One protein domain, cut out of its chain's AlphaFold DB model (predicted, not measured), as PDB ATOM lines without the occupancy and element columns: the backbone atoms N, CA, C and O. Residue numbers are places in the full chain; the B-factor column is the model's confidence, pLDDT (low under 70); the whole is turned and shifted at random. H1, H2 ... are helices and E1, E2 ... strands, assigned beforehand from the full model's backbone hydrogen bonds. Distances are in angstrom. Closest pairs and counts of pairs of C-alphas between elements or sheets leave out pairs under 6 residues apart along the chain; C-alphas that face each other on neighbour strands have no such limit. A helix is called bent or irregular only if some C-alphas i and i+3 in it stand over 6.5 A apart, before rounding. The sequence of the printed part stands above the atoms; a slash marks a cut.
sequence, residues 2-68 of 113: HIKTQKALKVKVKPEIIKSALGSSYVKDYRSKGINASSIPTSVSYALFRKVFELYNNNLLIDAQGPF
ATOM      1  N   HIS A   2      11.588  67.267  39.869       87.94
ATOM      2  CA  HIS A   2      11.348  68.202  40.957       87.94
ATOM      3  C   HIS A   2      10.152  69.085  40.589       87.94
ATOM      4  O   HIS A   2      10.265  69.954  39.727       87.94
ATOM      5  N   ILE A   3       9.004  68.827  41.225       83.31
ATOM      6  CA  ILE A   3       7.693  69.392  40.856       83.31
ATOM      7  C   ILE A   3       7.719  70.927  40.865       83.31
ATOM      8  O   ILE A   3       7.267  71.564  39.922       83.31
ATOM      9  N   LYS A   4       8.335  71.546  41.879       85.88
ATOM     10  CA  LYS A   4       8.363  73.015  41.998       85.88
ATOM     11  C   LYS A   4       9.173  73.705  40.902       85.88
ATOM     12  O   LYS A   4       8.851  74.818  40.517       85.88
ATOM     13  N   THR A   5      10.246  73.069  40.433       91.44
ATOM     14  CA  THR A   5      11.138  73.672  39.428       91.44
ATOM     15  C   THR A   5      10.856  73.167  38.022       91.44
ATOM     16  O   THR A   5      11.485  73.653  37.089       91.44
ATOM     17  N   GLN A   6       9.952  72.191  37.862       91.44
ATOM     18  CA  GLN A   6       9.649  71.549  36.579       91.44
ATOM     19  C   GLN A   6      10.925  71.061  35.871       91.44
ATOM     20  O   GLN A   6      11.072  71.146  34.655       91.44
ATOM     21  N   LYS A   7      11.889  70.569  36.662       94.56
ATOM     22  CA  LYS A   7      13.148  70.001  36.170       94.56
ATOM     23  C   LYS A   7      13.188  68.494  36.390       94.56
ATOM     24  O   LYS A   7      12.697  67.980  37.402       94.56
ATOM     25  N   ALA A   8      13.835  67.767  35.489       95.00
ATOM     26  CA  ALA A   8      14.026  66.324  35.611       95.00
ATOM     27  C   ALA A   8      15.475  65.899  35.351       95.00
ATOM     28  O   ALA A   8      16.185  66.514  34.562       95.00
ATOM     29  N   LEU A   9      15.892  64.815  36.006       96.19
ATOM     30  CA  LEU A   9      17.120  64.091  35.688       96.19
ATOM     31  C   LEU A   9      16.744  62.793  34.983       96.19
ATOM     32  O   LEU A   9      15.842  62.082  35.433       96.19
ATOM     33  N   LYS A  10      17.459  62.468  33.909       95.56
ATOM     34  CA  LYS A  10      17.411  61.142  33.295       95.56
ATOM     35  C   LYS A  10      18.487  60.289  33.945       95.56
ATOM     36  O   LYS A  10      19.670  60.554  33.754       95.56
ATOM     37  N   VAL A  11      18.073  59.272  34.689       95.81
ATOM     38  CA  VAL A  11      18.978  58.313  35.326       95.81
ATOM     39  C   VAL A  11      18.850  56.978  34.609       95.81
ATOM     40  O   VAL A  11      17.741  56.505  34.368       95.81
ATOM     41  N   LYS A  12      19.980  56.372  34.253       96.19
ATOM     42  CA  LYS A  12      20.036  55.027  33.673       96.19
ATOM     43  C   LYS A  12      21.112  54.208  34.372       96.19
ATOM     44  O   LYS A  12      22.147  54.748  34.749       96.19
ATOM     45  N   VAL A  13      20.894  52.902  34.504       96.88
ATOM     46  CA  VAL A  13      21.980  51.970  34.842       96.88
ATOM     47  C   VAL A  13      22.899  51.859  33.630       96.88
ATOM     48  O   VAL A  13      22.413  51.799  32.495       96.88
ATOM     49  N   LYS A  14      24.214  51.844  33.849       96.38
ATOM     50  CA  LYS A  14      25.164  51.749  32.738       96.38
ATOM     51  C   LYS A  14      24.983  50.425  31.967       96.38
ATOM     52  O   LYS A  14      24.862  49.369  32.604       96.38
ATOM     53  N   PRO A  15      24.940  50.431  30.619       96.19
ATOM     54  CA  PRO A  15      24.633  49.235  29.826       96.19
ATOM     55  C   PRO A  15      25.550  48.035  30.094       96.19
ATOM     56  O   PRO A  15      25.095  46.891  30.103       96.19
ATOM     57  N   GLU A  16      26.833  48.274  30.350       95.38
ATOM     58  CA  GLU A  16      27.823  47.246  30.664       95.38
ATOM     59  C   GLU A  16      27.499  46.487  31.957       95.38
ATOM     60  O   GLU A  16      27.753  45.283  32.048       95.38
ATOM     61  N   ILE A  17      26.859  47.147  32.926       95.19
ATOM     62  CA  ILE A  17      26.432  46.523  34.182       95.19
ATOM     63  C   ILE A  17      25.246  45.598  33.925       95.19
ATOM     64  O   ILE A  17      25.249  44.460  34.393       95.19
ATOM     65  N   ILE A  18      24.276  46.039  33.116       94.38
ATOM     66  CA  ILE A  18      23.149  45.197  32.694       94.38
ATOM     67  C   ILE A  18      23.654  43.972  31.926       94.38
ATOM     68  O   ILE A  18      23.276  42.844  32.246       94.38
ATOM     69  N   LYS A  19      24.573  44.161  30.969       95.00
ATOM     70  CA  LYS A  19      25.189  43.057  30.217       95.00
ATOM     71  C   LYS A  19      25.921  42.080  31.144       95.00
ATOM     72  O   LYS A  19      25.788  40.868  30.979       95.00
ATOM     73  N   SER A  20      26.653  42.586  32.141       93.69
ATOM     74  CA  SER A  20      27.315  41.748  33.149       93.69
ATOM     75  C   SER A  20      26.312  40.964  34.003       93.69
ATOM     76  O   SER A  20      26.526  39.775  34.234       93.69
ATOM     77  N   ALA A  21      25.213  41.589  34.435       92.38
ATOM     78  CA  ALA A  21      24.180  40.943  35.241       92.38
ATOM     79  C   ALA A  21      23.459  39.826  34.470       92.38
ATOM     80  O   ALA A  21      23.326  38.714  34.981       92.38
ATOM     81  N   LEU A  22      23.077  40.077  33.213       93.50
ATOM     82  CA  LEU A  22      22.489  39.065  32.325       93.50
ATOM     83  C   LEU A  22      23.468  37.927  32.003       93.50
ATOM     84  O   LEU A  22      23.059  36.796  31.756       93.50
ATOM     85  N   GLY A  23      24.771  38.214  32.034       93.88
ATOM     86  CA  GLY A  23      25.830  37.230  31.841       93.88
ATOM     87  C   GLY A  23      26.178  36.388  33.073       93.88
ATOM     88  O   GLY A  23      26.998  35.478  32.944       93.88
ATOM     89  N   SER A  24      25.612  36.698  34.243       94.12
ATOM     90  CA  SER A  24      25.961  36.074  35.523       94.12
ATOM     91  C   SER A  24      25.443  34.638  35.656       94.12
ATOM     92  O   SER A  24      24.470  34.255  35.005       94.12
ATOM     93  N   SER A  25      26.052  33.864  36.565       94.06
ATOM     94  CA  SER A  25      25.581  32.517  36.924       94.06
ATOM     95  C   SER A  25      24.117  32.530  37.379       94.06
ATOM     96  O   SER A  25      23.328  31.710  36.923       94.06
ATOM     97  N   TYR A  26      23.707  33.538  38.161       95.81
ATOM     98  CA  TYR A  26      22.313  33.722  38.583       95.81
ATOM     99  C   TYR A  26      21.330  33.664  37.399       95.81
ATOM    100  O   TYR A  26      20.291  33.009  37.475       95.81
ATOM    101  N   VAL A  27      21.663  34.300  36.271       95.38
ATOM    102  CA  VAL A  27      20.807  34.298  35.076       95.38
ATOM    103  C   VAL A  27      21.036  33.058  34.210       95.38
ATOM    104  O   VAL A  27      20.074  32.365  33.877       95.38
ATOM    105  N   LYS A  28      22.286  32.751  33.852       96.25
ATOM    106  CA  LYS A  28      22.618  31.665  32.913       96.25
ATOM    107  C   LYS A  28      22.348  30.271  33.467       96.25
ATOM    108  O   LYS A  28      21.840  29.412  32.756       96.25
ATOM    109  N   ASP A  29      22.656  30.046  34.737       96.31
ATOM    110  CA  ASP A  29      22.585  28.706  35.310       96.31
ATOM    111  C   ASP A  29      21.222  28.414  35.935       96.31
ATOM    112  O   ASP A  29      20.865  27.239  36.032       96.31
ATOM    113  N   TYR A  30      20.456  29.460  36.290       96.94
ATOM    114  CA  TYR A  30      19.181  29.338  37.005       96.94
ATOM    115  C   TYR A  30      18.000  30.010  36.298       96.94
ATOM    116  O   TYR A  30      17.106  29.317  35.810       96.94
ATOM    117  N   ARG A  31      17.950  31.352  36.240       96.75
ATOM    118  CA  ARG A  31      16.733  32.062  35.789       96.75
ATOM    119  C   ARG A  31      16.365  31.747  34.342       96.75
ATOM    120  O   ARG A  31      15.189  31.550  34.054       96.75
ATOM    121  N   SER A  32      17.350  31.648  33.452       97.06
ATOM    122  CA  SER A  32      17.129  31.285  32.043       97.06
ATOM    123  C   SER A  32      16.645  29.844  31.851       97.06
ATOM    124  O   SER A  32      16.068  29.537  30.815       97.06
ATOM    125  N   LYS A  33      16.803  28.979  32.863       97.31
ATOM    126  CA  LYS A  33      16.275  27.606  32.886       97.31
ATOM    127  C   LYS A  33      14.900  27.504  33.560       97.31
ATOM    128  O   LYS A  33      14.447  26.407  33.862       97.31
ATOM    129  N   GLY A  34      14.254  28.637  33.850       97.50
ATOM    130  CA  GLY A  34      12.944  28.680  34.505       97.50
ATOM    131  C   GLY A  34      12.978  28.469  36.021       97.50
ATOM    132  O   GLY A  34      11.923  28.416  36.647       97.50
ATOM    133  N   ILE A  35      14.160  28.387  36.644       97.62
ATOM    134  CA  ILE A  35      14.265  28.223  38.099       97.62
ATOM    135  C   ILE A  35      13.831  29.519  38.789       97.62
ATOM    136  O   ILE A  35      14.341  30.604  38.487       97.62
ATOM    137  N   ASN A  36      12.893  29.412  39.729       97.06
ATOM    138  CA  ASN A  36      12.396  30.544  40.506       97.06
ATOM    139  C   ASN A  36      13.488  31.160  41.380       97.06
ATOM    140  O   ASN A  36      14.313  30.455  41.952       97.06
ATOM    141  N   ALA A  37      13.460  32.488  41.517       95.00
ATOM    142  CA  ALA A  37      14.443  33.235  42.301       95.00
ATOM    143  C   ALA A  37      14.547  32.749  43.759       95.00
ATOM    144  O   ALA A  37      15.644  32.701  44.305       95.00
ATOM    145  N   SER A  38      13.423  32.344  44.358       96.06
ATOM    146  CA  SER A  38      13.345  31.798  45.719       96.06
ATOM    147  C   SER A  38      14.013  30.430  45.886       96.06
ATOM    148  O   SER A  38      14.296  30.030  47.009       96.06
ATOM    149  N   SER A  39      14.272  29.715  44.788       97.06
ATOM    150  CA  SER A  39      14.920  28.399  44.780       97.06
ATOM    151  C   SER A  39      16.413  28.470  44.444       97.06
ATOM    152  O   SER A  39      17.083  27.440  44.413       97.06
ATOM    153  N   ILE A  40      16.949  29.662  44.159       96.50
ATOM    154  CA  ILE A  40      18.368  29.851  43.838       96.50
ATOM    155  C   ILE A  40      19.177  29.888  45.138       96.50
ATOM    156  O   ILE A  40      18.788  30.611  46.059       96.50
ATOM    157  N   PRO A  41      20.321  29.178  45.223       96.88
ATOM    158  CA  PRO A  41      21.170  29.212  46.405       96.88
ATOM    159  C   PRO A  41      21.499  30.641  46.840       96.88
ATOM    160  O   PRO A  41      21.924  31.473  46.031       96.88
ATOM    161  N   THR A  42      21.355  30.917  48.137       96.19
ATOM    162  CA  THR A  42      21.588  32.250  48.710       96.19
ATOM    163  C   THR A  42      22.969  32.794  48.361       96.19
ATOM    164  O   THR A  42      23.088  33.974  48.062       96.19
ATOM    165  N   SER A  43      24.004  31.949  48.330       95.25
ATOM    166  CA  SER A  43      25.369  32.349  47.966       95.25
ATOM    167  C   SER A  43      25.464  32.952  46.558       95.25
ATOM    168  O   SER A  43      26.140  33.963  46.370       95.25
ATOM    169  N   VAL A  44      24.741  32.391  45.584       95.06
ATOM    170  CA  VAL A  44      24.697  32.887  44.198       95.06
ATOM    171  C   VAL A  44      23.966  34.229  44.134       95.06
ATOM    172  O   VAL A  44      24.457  35.182  43.526       95.06
ATOM    173  N   SER A  45      22.813  34.325  44.799       93.38
ATOM    174  CA  SER A  45      22.007  35.550  44.862       93.38
ATOM    175  C   SER A  45      22.746  36.687  45.576       93.38
ATOM    176  O   SER A  45      22.774  37.824  45.099       93.38
ATOM    177  N   TYR A  46      23.388  36.377  46.703       94.06
ATOM    178  CA  TYR A  46      24.087  37.345  47.540       94.06
ATOM    179  C   TYR A  46      25.317  37.927  46.842       94.06
ATOM    180  O   TYR A  46      25.548  39.131  46.930       94.06
ATOM    181  N   ALA A  47      26.067  37.116  46.086       91.69
ATOM    182  CA  ALA A  47      27.211  37.598  45.312       91.69
ATOM    183  C   ALA A  47      26.806  38.669  44.282       91.69
ATOM    184  O   ALA A  47      27.455  39.712  44.175       91.69
ATOM    185  N   LEU A  48      25.702  38.451  43.555       91.31
ATOM    186  CA  LEU A  48      25.189  39.435  42.598       91.31
ATOM    187  C   LEU A  48      24.689  40.702  43.305       91.31
ATOM    188  O   LEU A  48      24.999  41.810  42.868       91.31
ATOM    189  N   PHE A  49      23.956  40.543  44.410       91.44
ATOM    190  CA  PHE A  49      23.457  41.657  45.215       91.44
ATOM    191  C   PHE A  49      24.596  42.545  45.732       91.44
ATOM    192  O   PHE A  49      24.588  43.755  45.510       91.44
ATOM    193  N   ARG A  50      25.622  41.946  46.350       94.75
ATOM    194  CA  ARG A  50      26.802  42.660  46.864       94.75
ATOM    195  C   ARG A  50      27.499  43.481  45.787       94.75
ATOM    196  O   ARG A  50      27.774  44.656  46.013       94.75
ATOM    197  N   LYS A  51      27.689  42.902  44.598       92.94
ATOM    198  CA  LYS A  51      28.312  43.588  43.461       92.94
ATOM    199  C   LYS A  51      27.566  44.869  43.069       92.94
ATOM    200  O   LYS A  51      28.201  45.874  42.768       92.94
ATOM    201  N   VAL A  52      26.230  44.865  43.076       93.31
ATOM    202  CA  VAL A  52      25.435  46.064  42.739       93.31
ATOM    203  C   VAL A  52      25.632  47.171  43.776       93.31
ATOM    204  O   VAL A  52      25.811  48.327  43.398       93.31
ATOM    205  N   PHE A  53      25.658  46.827  45.065       94.50
ATOM    206  CA  PHE A  53      25.907  47.799  46.134       94.50
ATOM    207  C   PHE A  53      27.323  48.371  46.088       94.50
ATOM    208  O   PHE A  53      27.506  49.566  46.292       94.50
ATOM    209  N   GLU A  54      28.321  47.554  45.763       96.75
ATOM    210  CA  GLU A  54      29.692  48.026  45.558       96.75
ATOM    211  C   GLU A  54      29.779  48.998  44.376       96.75
ATOM    212  O   GLU A  54      30.402  50.052  44.488       96.75
ATOM    213  N   LEU A  55      29.109  48.703  43.260       96.44
ATOM    214  CA  LEU A  55      29.038  49.623  42.119       96.44
ATOM    215  C   LEU A  55      28.326  50.932  42.481       96.44
ATOM    216  O   LEU A  55      28.746  51.995  42.027       96.44
ATOM    217  N   TYR A  56      27.270  50.872  43.293       93.94
ATOM    218  CA  TYR A  56      26.571  52.061  43.777       93.94
ATOM    219  C   TYR A  56      27.465  52.913  44.686       93.94
ATOM    220  O   TYR A  56      27.656  54.092  44.405       93.94
ATOM    221  N   ASN A  57      28.077  52.308  45.708       96.00
ATOM    222  CA  ASN A  57      28.929  53.002  46.681       96.00
ATOM    223  C   ASN A  57      30.149  53.676  46.038       96.00
ATOM    224  O   ASN A  57      30.655  54.661  46.565       96.00
ATOM    225  N   ASN A  58      30.602  53.166  44.891       96.50
ATOM    226  CA  ASN A  58      31.718  53.725  44.134       96.50
ATOM    227  C   ASN A  58      31.285  54.677  43.002       96.50
ATOM    228  O   ASN A  58      32.112  55.046  42.173       96.50
ATOM    229  N   ASN A  59      30.005  55.068  42.921       94.31
ATOM    230  CA  ASN A  59      29.455  55.915  41.849       94.31
ATOM    231  C   ASN A  59      29.648  55.341  40.431       94.31
ATOM    232  O   ASN A  59      29.748  56.068  39.441       94.31
ATOM    233  N   LEU A  60      29.690  54.015  40.310       95.81
ATOM    234  CA  LEU A  60      29.884  53.314  39.041       95.81
ATOM    235  C   LEU A  60      28.577  52.791  38.443       95.81
ATOM    236  O   LEU A  60      28.571  52.461  37.262       95.81
ATOM    237  N   LEU A  61      27.487  52.729  39.218       96.69
ATOM    238  CA  LEU A  61      26.247  52.047  38.826       96.69
ATOM    239  C   LEU A  61      25.420  52.774  37.754       96.69
ATOM    240  O   LEU A  61      24.853  52.137  36.864       96.69
ATOM    241  N   ILE A  62      25.308  54.095  37.867       96.75
ATOM    242  CA  ILE A  62      24.361  54.890  37.083       96.75
ATOM    243  C   ILE A  62      25.066  55.985  36.290       96.75
ATOM    244  O   ILE A  62      26.095  56.503  36.713       96.75
ATOM    245  N   ASP A  63      24.453  56.365  35.175       95.69
ATOM    246  CA  ASP A  63      24.676  57.653  34.529       95.69
ATOM    247  C   ASP A  63      23.464  58.544  34.803       95.69
ATOM    248  O   ASP A  63      22.316  58.114  34.638       95.69
ATOM    249  N   ALA A  64      23.719  59.799  35.159       95.06
ATOM    250  CA  ALA A  64      22.698  60.828  35.284       95.06
ATOM    251  C   ALA A  64      22.936  61.926  34.241       95.06
ATOM    252  O   ALA A  64      24.067  62.347  34.013       95.06
ATOM    253  N   GLN A  65      21.863  62.389  33.604       96.25
ATOM    254  CA  GLN A  65      21.879  63.519  32.675       96.25
ATOM    255  C   GLN A  65      20.816  64.543  33.080       96.25
ATOM    256  O   GLN A  65      19.759  64.170  33.599       96.25
ATOM    257  N   GLY A  66      21.084  65.819  32.799       94.44
ATOM    258  CA  GLY A  66      20.220  66.950  33.133       94.44
ATOM    259  C   GLY A  66      20.860  67.891  34.167       94.44
ATOM    260  O   GLY A  66      22.069  67.812  34.386       94.44
ATOM    261  N   PRO A  67      20.071  68.774  34.806       95.06
ATOM    262  CA  PRO A  67      18.609  68.848  34.744       95.06
ATOM    263  C   PRO A  67      18.074  69.289  33.373       95.06
ATOM    264  O   PRO A  67      18.617  70.191  32.746       95.06
ATOM    265  N   PHE A  68      16.977  68.676  32.936       95.88
ATOM    266  CA  PHE A  68      16.207  69.062  31.750       95.88
ATOM    267  C   PHE A  68      14.949  69.825  32.154       95.88
ATOM    268  O   PHE A  68      14.398  69.560  33.225       95.88
TER     269      PHE A  68
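This is residues 2 to 68 of the 113 residues of the protein "Formylmethanofuran dehydrogenase subunit E" of Desulfurella multipotens (UniProt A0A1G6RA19). The model is a long loop of chain that runs out and folds back, with a ribbon of two antiparallel strands, E1 and E2, at one end and three helices toward the other. H1 and H3 carry on from the ribbon side by side, running opposite ways with a loose gap between them, and H2 sits across the far end. The printed part has 67 residues in the order E1, H1, H2, H3, E2 and is of mixed class, helices and strands. It is only just loose, close to extended, with a radius of gyration of the C-alphas of 15.9 A, and spans 46 by 24 by 19 A.

E1, residues 7 to 13, and E2, residues 62 to 68, are antiparallel neighbours at 163 degrees; N 10 and O 65 are 2.9 A apart, and N 63 and O 12 2.8 A, within hydrogen-bond range. H1, residues 15 to 22, is close to but not clearly touching H3, residues 42 to 57, at a shallow tilt of 11 degrees, opposite ways; their closest C-alphas, of Ala 21 and Leu 48, are 7.6 A apart. H2, residues 25 to 33, touches H3 at a steep tilt of 58 degrees, H3 with residues 44 to 48 alone; the closest C-alphas, of Tyr 26 and Val 44, are 6.2 A apart. H1 and E2 are apart. Each O i to N i+4 pair is within hydrogen-bond range in H1 and H3, but 2 of 5 in H2, where 2 of 6 O i to N i+3 pairs are.

E1 begins at C-alpha 7 (13.148, 70.001, 36.170) and is 20.1 A long. H1 measures 10.7 A and H2 11.3 A; H2 is only just irregular, with C-alphas 29 and 32 6.9 A apart. H3 is 22.1 A long, and E2, 17.2 A, ends at C-alpha 68 (16.207, 69.062, 31.750).

The C-alphas farthest apart, of Lys 4 and Asp 29, are 47.0 A apart. The printed part has no cut and no long link, and no printed residue is under 70 in pLDDT.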